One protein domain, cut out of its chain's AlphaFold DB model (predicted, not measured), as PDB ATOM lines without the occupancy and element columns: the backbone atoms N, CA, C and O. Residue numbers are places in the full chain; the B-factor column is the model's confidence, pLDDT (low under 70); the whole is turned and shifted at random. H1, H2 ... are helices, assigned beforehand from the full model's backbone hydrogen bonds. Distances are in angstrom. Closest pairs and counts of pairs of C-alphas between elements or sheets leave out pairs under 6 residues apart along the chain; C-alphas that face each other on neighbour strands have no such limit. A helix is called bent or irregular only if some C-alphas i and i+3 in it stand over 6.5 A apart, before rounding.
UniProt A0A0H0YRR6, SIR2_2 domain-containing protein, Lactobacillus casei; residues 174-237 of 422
ATOM      1  N   LYS A 174      95.894-106.543 382.686       86.69
ATOM      2  CA  LYS A 174      97.016-105.737 383.197       86.69
ATOM      3  C   LYS A 174      97.301-106.063 384.666       86.69
ATOM      4  O   LYS A 174      98.436-106.378 385.017       86.69
ATOM      5  N   ASP A 175      96.268-106.020 385.500       89.88
ATOM      6  CA  ASP A 175      96.379-106.216 386.947       89.88
ATOM      7  C   ASP A 175      96.793-107.652 387.302       89.88
ATOM      8  O   ASP A 175      97.542-107.868 388.254       89.88
ATOM      9  N   LEU A 176      96.402-108.626 386.473       90.19
ATOM     10  CA  LEU A 176      96.863-110.006 386.558       90.19
ATOM     11  C   LEU A 176      98.388-110.074 386.418       90.19
ATOM     12  O   LEU A 176      99.039-110.714 387.229       90.19
ATOM     13  N   ILE A 177      98.989-109.385 385.442       91.88
ATOM     14  CA  ILE A 177     100.456-109.372 385.293       91.88
ATOM     15  C   ILE A 177     101.127-108.582 386.424       91.88
ATOM     16  O   ILE A 177     102.181-108.993 386.917       91.88
ATOM     17  N   VAL A 178     100.506-107.488 386.881       93.12
ATOM     18  CA  VAL A 178     100.994-106.691 388.023       93.12
ATOM     19  C   VAL A 178     101.079-107.521 389.307       93.12
ATOM     20  O   VAL A 178     101.988-107.282 390.100       93.12
ATOM     21  N   HIS A 179     100.226-108.535 389.491       93.31
ATOM     22  CA  HIS A 179     100.278-109.435 390.650       93.31
ATOM     23  C   HIS A 179     101.676-110.042 390.883       93.31
ATOM     24  O   HIS A 179     102.114-110.177 392.023       93.31
ATOM     25  N   TRP A 180     102.421-110.353 389.815       93.19
ATOM     26  CA  TRP A 180     103.771-110.925 389.919       93.19
ATOM     27  C   TRP A 180     104.905-109.892 389.878       93.19
ATOM     28  O   TRP A 180     106.073-110.288 389.793       93.19
ATOM     29  N   LYS A 181     104.606-108.589 389.990       92.12
ATOM     30  CA  LYS A 181     105.610-107.508 390.026       92.12
ATOM     31  C   LYS A 181     106.690-107.765 391.075       92.12
ATOM     32  O   LYS A 181     107.875-107.636 390.777       92.12
ATOM     33  N   ASP A 182     106.292-108.192 392.269       89.88
ATOM     34  CA  ASP A 182     107.204-108.371 393.406       89.88
ATOM     35  C   ASP A 182     108.162-109.561 393.234       89.88
ATOM     36  O   ASP A 182     109.110-109.722 393.998       89.88
ATOM     37  N   THR A 183     107.960-110.387 392.201       90.31
ATOM     38  CA  THR A 183     108.914-111.444 391.838       90.31
ATOM     39  C   THR A 183     110.117-110.913 391.054       90.31
ATOM     40  O   THR A 183     111.103-111.631 390.881       90.31
ATOM     41  N   ILE A 184     110.043-109.676 390.549       90.56
ATOM     42  CA  ILE A 184     111.098-109.017 389.781       90.56
ATOM     43  C   ILE A 184     112.132-108.420 390.738       90.56
ATOM     44  O   ILE A 184     111.806-107.864 391.783       90.56
ATOM     45  N   LYS A 185     113.412-108.477 390.352       88.25
ATOM     46  CA  LYS A 185     114.495-107.810 391.090       88.25
ATOM     47  C   LYS A 185     114.181-106.332 391.337       88.25
ATOM     48  O   LYS A 185     113.813-105.621 390.405       88.25
ATOM     49  N   ALA A 186     114.477-105.845 392.544       87.81
ATOM     50  CA  ALA A 186     114.218-104.459 392.959       87.81
ATOM     51  C   ALA A 186     114.728-103.392 391.966       87.81
ATOM     52  O   ALA A 186     114.094-102.358 391.784       87.81
ATOM     53  N   SER A 187     115.842-103.654 391.270       89.56
ATOM     54  CA  SER A 187     116.408-102.740 390.267       89.56
ATOM     55  C   SER A 187     115.581-102.586 388.984       89.56
ATOM     56  O   SER A 187     115.845-101.665 388.218       89.56
ATOM     57  N   SER A 188     114.609-103.467 388.735       91.62
ATOM     58  CA  SER A 188     113.732-103.458 387.554       91.62
ATOM     59  C   SER A 188     112.278-103.095 387.878       91.62
ATOM     60  O   SER A 188     111.467-103.021 386.962       91.62
ATOM     61  N   VAL A 189     111.938-102.829 389.145       91.31
ATOM     62  CA  VAL A 189     110.563-102.475 389.541       91.31
ATOM     63  C   VAL A 189     110.123-101.151 388.912       91.31
ATOM     64  O   VAL A 189     109.038-101.091 388.350       91.31
ATOM     65  N   GLY A 190     110.983-100.126 388.910       92.94
ATOM     66  CA  GLY A 190     110.648 -98.838 388.285       92.94
ATOM     67  C   GLY A 190     110.448 -98.925 386.765       92.94
ATOM     68  O   GLY A 190     109.610 -98.221 386.217       92.94
ATOM     69  N   GLU A 191     111.175 -99.820 386.085       93.88
ATOM     70  CA  GLU A 191     110.975-100.110 384.655       93.88
ATOM     71  C   GLU A 191     109.619-100.793 384.428       93.88
ATOM     72  O   GLU A 191     108.872-100.402 383.538       93.88
ATOM     73  N   PHE A 192     109.263-101.764 385.274       94.00
ATOM     74  CA  PHE A 192     107.967-102.439 385.209       94.00
ATOM     75  C   PHE A 192     106.795-101.480 385.462       94.00
ATOM     76  O   PHE A 192     105.787-101.554 384.766       94.00
ATOM     77  N   GLU A 193     106.921-100.577 386.436       93.50
ATOM     78  CA  GLU A 193     105.894 -99.577 386.754       93.50
ATOM     79  C   GLU A 193     105.688 -98.591 385.600       93.50
ATOM     80  O   GLU A 193     104.547 -98.350 385.217       93.50
ATOM     81  N   ALA A 194     106.766 -98.120 384.965       93.81
ATOM     82  CA  ALA A 194     106.664 -97.275 383.775       93.81
ATOM     83  C   ALA A 194     105.934 -97.986 382.618       93.81
ATOM     84  O   ALA A 194     105.034 -97.412 382.008       93.81
ATOM     85  N   LEU A 195     106.256 -99.260 382.358       92.88
ATOM     86  CA  LEU A 195     105.561-100.060 381.340       92.88
ATOM     87  C   LEU A 195     104.081-100.278 381.684       92.88
ATOM     88  O   LEU A 195     103.224-100.252 380.800       92.88
ATOM     89  N   ALA A 196     103.765-100.473 382.966       90.25
ATOM     90  CA  ALA A 196     102.390-100.599 383.431       90.25
ATOM     91  C   ALA A 196     101.609 -99.293 383.221       90.25
ATOM     92  O   ALA A 196     100.462 -99.343 382.767       90.25
ATOM     93  N   ASP A 197     102.209 -98.138 383.502       89.44
ATOM     94  CA  ASP A 197     101.602 -96.822 383.268       89.44
ATOM     95  C   ASP A 197     101.342 -96.568 381.774       89.44
ATOM     96  O   ASP A 197     100.281 -96.060 381.407       89.44
ATOM     97  N   GLU A 198     102.249 -97.016 380.904       88.38
ATOM     98  CA  GLU A 198     102.094 -96.990 379.441       88.38
ATOM     99  C   GLU A 198     101.139 -98.073 378.898       88.38
ATOM    100  O   GLU A 198     100.800 -98.075 377.711       88.38
ATOM    101  N   ASN A 199     100.666 -98.975 379.765       84.75
ATOM    102  CA  ASN A 199      99.823-100.120 379.423       84.75
ATOM    103  C   ASN A 199     100.468-101.059 378.380       84.75
ATOM    104  O   ASN A 199      99.776-101.665 377.556       84.75
ATOM    105  N   ASP A 200     101.798-101.190 378.408       88.38
ATOM    106  CA  ASP A 200     102.554-102.105 377.551       88.38
ATOM    107  C   ASP A 200     102.690-103.488 378.206       88.38
ATOM    108  O   ASP A 200     103.754-103.907 378.671       88.38
ATOM    109  N   ILE A 201     101.568-104.213 378.236       88.00
ATOM    110  CA  ILE A 201     101.460-105.544 378.856       88.00
ATOM    111  C   ILE A 201     102.469-106.530 378.248       88.00
ATOM    112  O   ILE A 201     103.034-107.364 378.957       88.00
ATOM    113  N   LYS A 202     102.741-106.419 376.943       88.44
ATOM    114  CA  LYS A 202     103.695-107.284 376.240       88.44
ATOM    115  C   LYS A 202     105.099-107.116 376.820       88.44
ATOM    116  O   LYS A 202     105.707-108.096 377.255       88.44
ATOM    117  N   SER A 203     105.574-105.876 376.896       91.25
ATOM    118  CA  SER A 203     106.883-105.567 377.472       91.25
ATOM    119  C   SER A 203     106.944-105.893 378.968       91.25
ATOM    120  O   SER A 203     107.983-106.350 379.447       91.25
ATOM    121  N   MET A 204     105.838-105.747 379.711       92.81
ATOM    122  CA  MET A 204     105.759-106.182 381.115       92.81
ATOM    123  C   MET A 204     106.013-107.688 381.259       92.81
ATOM    124  O   MET A 204     106.780-108.097 382.132       92.81
ATOM    125  N   ILE A 205     105.404-108.516 380.404       92.75
ATOM    126  CA  ILE A 205     105.588-109.975 380.414       92.75
ATOM    127  C   ILE A 205     107.027-110.338 380.031       92.75
ATOM    128  O   ILE A 205     107.655-111.152 380.709       92.75
ATOM    129  N   GLU A 206     107.585-109.717 378.988       93.06
ATOM    130  CA  GLU A 206     108.977-109.948 378.575       93.06
ATOM    131  C   GLU A 206     109.969-109.582 379.692       93.06
ATOM    132  O   GLU A 206     110.908-110.334 379.982       93.06
ATOM    133  N   LEU A 207     109.736-108.456 380.375       93.38
ATOM    134  CA  LEU A 207     110.539-108.032 381.517       93.38
ATOM    135  C   LEU A 207     110.400-109.003 382.695       93.38
ATOM    136  O   LEU A 207     111.417-109.389 383.277       93.38
ATOM    137  N   LEU A 208     109.173-109.430 383.011       94.31
ATOM    138  CA  LEU A 208     108.883-110.405 384.062       94.31
ATOM    139  C   LEU A 208     109.649-111.708 383.814       94.31
ATOM    140  O   LEU A 208     110.416-112.134 384.672       94.31
ATOM    141  N   LEU A 209     109.534-112.292 382.618       93.62
ATOM    142  CA  LEU A 209     110.216-113.540 382.257       93.62
ATOM    143  C   LEU A 209     111.746-113.422 382.301       93.62
ATOM    144  O   LEU A 209     112.444-114.384 382.625       93.62
ATOM    145  N   ARG A 210     112.290-112.238 381.994       92.81
ATOM    146  CA  ARG A 210     113.739-111.991 381.990       92.81
ATOM    147  C   ARG A 210     114.310-111.708 383.380       92.81
ATOM    148  O   ARG A 210     115.487-111.991 383.625       92.81
ATOM    149  N   ARG A 211     113.546-111.045 384.252       94.00
ATOM    150  CA  ARG A 211     114.051-110.441 385.500       94.00
ATOM    151  C   ARG A 211     113.437-111.016 386.771       94.00
ATOM    152  O   ARG A 211     113.951-110.694 387.844       94.00
ATOM    153  N   SER A 212     112.404-111.849 386.668       92.31
ATOM    154  CA  SER A 212     111.824-112.545 387.814       92.31
ATOM    155  C   SER A 212     112.805-113.554 388.409       92.31
ATOM    156  O   SER A 212     113.545-114.255 387.711       92.31
ATOM    157  N   GLU A 213     112.826-113.633 389.736       89.81
ATOM    158  CA  GLU A 213     113.652-114.595 390.461       89.81
ATOM    159  C   GLU A 213     113.060-116.008 390.409       89.81
ATOM    160  O   GLU A 213     113.820-116.986 390.414       89.81
ATOM    161  N   THR A 214     111.731-116.109 390.286       92.00
ATOM    162  CA  THR A 214     110.948-117.351 390.386       92.00
ATOM    163  C   THR A 214     110.272-117.761 389.075       92.00
ATOM    164  O   THR A 214     110.084-118.956 388.845       92.00
ATOM    165  N   ILE A 215     109.951-116.817 388.185       93.19
ATOM    166  CA  ILE A 215     109.244-117.065 386.920       93.19
ATOM    167  C   ILE A 215     110.224-116.937 385.753       93.19
ATOM    168  O   ILE A 215     110.482-115.848 385.255       93.19
ATOM    169  N   ARG A 216     110.797-118.064 385.320       88.88
ATOM    170  CA  ARG A 216     111.872-118.084 384.304       88.88
ATOM    171  C   ARG A 216     111.469-118.680 382.960       88.88
ATOM    172  O   ARG A 216     112.323-118.828 382.090       88.88
ATOM    173  N   SER A 217     110.206-119.062 382.796       93.50
ATOM    174  CA  SER A 217     109.691-119.547 381.518       93.50
ATOM    175  C   SER A 217     108.212-119.183 381.341       93.50
ATOM    176  O   SER A 217     107.506-119.020 382.347       93.50
ATOM    177  N   PRO A 218     107.733-119.064 380.090       93.38
ATOM    178  CA  PRO A 218     106.318-118.855 379.788       93.38
ATOM    179  C   PRO A 218     105.409-119.915 380.415       93.38
ATOM    180  O   PRO A 218     104.365-119.584 380.967       93.38
ATOM    181  N   GLU A 219     105.817-121.184 380.393       94.25
ATOM    182  CA  GLU A 219     105.042-122.300 380.947       94.25
ATOM    183  C   GLU A 219     104.859-122.138 382.452       94.25
ATOM    184  O   GLU A 219     103.763-122.362 382.963       94.25
ATOM    185  N   LYS A 220     105.909-121.692 383.157       95.00
ATOM    186  CA  LYS A 220     105.826-121.436 384.595       95.00
ATOM    187  C   LYS A 220     104.886-120.274 384.908       95.00
ATOM    188  O   LYS A 220     104.140-120.338 385.879       95.00
ATOM    189  N   LEU A 221     104.891-119.227 384.082       94.62
ATOM    190  CA  LEU A 221     103.947-118.120 384.230       94.62
ATOM    191  C   LEU A 221     102.501-118.582 383.997       94.62
ATOM    192  O   LEU A 221     101.637-118.287 384.816       94.62
ATOM    193  N   LYS A 222     102.245-119.359 382.935       95.00
ATOM    194  CA  LYS A 222     100.917-119.931 382.643       95.00
ATOM    195  C   LYS A 222     100.436-120.859 383.771       95.00
ATOM    196  O   LYS A 222      99.275-120.785 384.157       95.00
ATOM    197  N   GLU A 223     101.319-121.683 384.343       95.81
ATOM    198  CA  GLU A 223     101.015-122.528 385.512       95.81
ATOM    199  C   GLU A 223     100.671-121.692 386.758       95.81
ATOM    200  O   GLU A 223      99.715-121.994 387.470       95.81
ATOM    201  N   ASN A 224     101.417-120.615 387.016       95.31
ATOM    202  CA  ASN A 224     101.127-119.725 388.137       95.31
ATOM    203  C   ASN A 224      99.780-119.001 387.950       95.31
ATOM    204  O   ASN A 224      99.018-118.904 388.908       95.31
ATOM    205  N   ILE A 225      99.466-118.544 386.729       95.12
ATOM    206  CA  ILE A 225      98.161-117.950 386.392       95.12
ATOM    207  C   ILE A 225      97.034-118.960 386.619       95.12
ATOM    208  O   ILE A 225      96.033-118.620 387.245       95.12
ATOM    209  N   LEU A 226      97.210-120.203 386.159       95.00
ATOM    210  CA  LEU A 226      96.269-121.296 386.398       95.00
ATOM    211  C   LEU A 226      95.970-121.468 387.892       95.00
ATOM    212  O   LEU A 226      94.800-121.507 388.266       95.00
ATOM    213  N   SER A 227      97.009-121.600 388.725       96.06
ATOM    214  CA  SER A 227      96.834-121.784 390.172       96.06
ATOM    215  C   SER A 227      96.097-120.597 390.773       96.06
ATOM    216  O   SER A 227      95.070-120.778 391.412       96.06
ATOM    217  N   TYR A 228      96.567-119.385 390.482       95.81
ATOM    218  CA  TYR A 228      96.016-118.162 391.049       95.81
ATOM    219  C   TYR A 228      94.532-117.971 390.714       95.81
ATOM    220  O   TYR A 228      93.725-117.704 391.599       95.81
ATOM    221  N   ILE A 229      94.145-118.174 389.451       95.06
ATOM    222  CA  ILE A 229      92.739-118.076 389.041       95.06
ATOM    223  C   ILE A 229      91.902-119.186 389.688       95.06
ATOM    224  O   ILE A 229      90.793-118.917 390.139       95.06
ATOM    225  N   ARG A 230      92.405-120.427 389.769       94.88
ATOM    226  CA  ARG A 230      91.672-121.522 390.427       94.88
ATOM    227  C   ARG A 230      91.453-121.273 391.912       94.88
ATOM    228  O   ARG A 230      90.375-121.606 392.404       94.88
ATOM    229  N   ASP A 231      92.435-120.700 392.595       95.25
ATOM    230  CA  ASP A 231      92.325-120.351 394.009       95.25
ATOM    231  C   ASP A 231      91.232-119.285 394.191       95.25
ATOM    232  O   ASP A 231      90.280-119.509 394.935       95.25
ATOM    233  N   LEU A 232      91.261-118.209 393.393       94.56
ATOM    234  CA  LEU A 232      90.226-117.166 393.414       94.56
ATOM    235  C   LEU A 232      88.824-117.703 393.098       94.56
ATOM    236  O   LEU A 232      87.859-117.333 393.763       94.56
ATOM    237  N   ILE A 233      88.687-118.586 392.106       92.12
ATOM    238  CA  ILE A 233      87.400-119.222 391.789       92.12
ATOM    239  C   ILE A 233      86.932-120.087 392.960       92.12
ATOM    240  O   ILE A 233      85.762-120.034 393.318       92.12
ATOM    241  N   SER A 234      87.820-120.871 393.571       91.25
ATOM    242  CA  SER A 234      87.458-121.755 394.687       91.25
ATOM    243  C   SER A 234      87.042-120.971 395.932       91.25
ATOM    244  O   SER A 234      86.167-121.415 396.667       91.25
ATOM    245  N   GLU A 235      87.647-119.806 396.158       90.69
ATOM    246  CA  GLU A 235      87.317-118.919 397.276       90.69
ATOM    247  C   GLU A 235      85.993-118.172 397.072       90.69
ATOM    248  O   GLU A 235      85.269-117.951 398.040       90.69
ATOM    249  N   ASN A 236      85.666-117.791 395.830       88.62
ATOM    250  CA  ASN A 236      84.620-116.797 395.566       88.62
ATOM    251  C   ASN A 236      83.418-117.323 394.765       88.62
ATOM    252  O   ASN A 236      82.327-116.776 394.881       88.62
ATOM    253  N   ALA A 237      83.556-118.368 393.944       80.12
ATOM    254  CA  ALA A 237      82.492-118.763 393.011       80.12
ATOM    255  C   ALA A 237      81.231-119.317 393.697       80.12
ATOM    256  O   ALA A 237      80.144-119.226 393.128       80.12
TER     257      ALA A 237
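What this domain is: This is residues 174 to 237 of the 422 residues of the protein "SIR2_2 domain-containing protein" of Lactobacillus casei (UniProt A0A0H0YRR6). A long, straight helix, H4, runs out as an arm from a small helical body, and residues 230 to 237 at its far end stick out free. In the body, H2 and H3 lie side by side as a hairpin, and the short helix H1 packs on H3 near the place where H3 begins. The printed part has 64 residues with four named helices, in the order H1, H2, H3, H4, and no named strand; the class is all helix. The whole is compact, with a radius of gyration of the C-alphas of 12.1 A, yet elongated in outline, spanning 35 by 23 by 19 A.

How they stand to each other: The longest helix, H4, residues 218 to 236, touches no helix. It is close to but not clearly touching H3, residues 201 to 211: their closest C-alphas, those of Leu 209 and Pro 218, are 7.0 A apart. H3 and H4 run opposite ways at a steep tilt of 68 degrees, only just short of about perpendicular. H4 is also near H1, residues 174 to 178, with 5 pairs of C-alphas within 10 A. H1 touches H3, and their closest C-alphas are those of Lys 174 and Ile 201, at 6.2 A. H3 forms a helical hairpin with H2, residues 186 to 197. These two touch, with the closest C-alphas those of Phe 192 and Met 204, 6.0 A apart, and run opposite ways at a shallow tilt of 7 degrees. H1 and H2 are close but not clearly touching, the closest C-alphas being those of Lys 174 and Ala 196, at 7.4 A. H2 and H4 are apart. In H1, H3 and H4 every O i to N i+4 pair is within hydrogen-bond range; in H2, 6 of 8 are.

Where its parts are: H4 has 19 residues and measures 26.9 A from C-alpha 218 at (106.318, -118.855, 379.788) to C-alpha 236 at (84.620, -116.797, 395.566). H3, 11 residues, is 15.1 A long. H2, 12 residues, is 17.6 A long and irregular: C-alphas 187 and 190 are 7.2 A apart. H1, 5 residues and 6.3 A long, begins at C-alpha 174, at (97.016, -105.737, 383.197).

The domain as a whole: The two C-alphas farthest apart are those of Ser 187 and Ala 237, at 37.6 A. Without residues 230 to 237, which stand free and of which 230 to 236 belong to H4, the body of 56 residues spans 27 by 20 by 15 A. The printed part has no cut. The link from H2 to H3 is tight, those from H1 to H2 and from H3 to H4 are short, and no link is long. The mean pLDDT of the printed part is 91.9, and no printed residue is under 70.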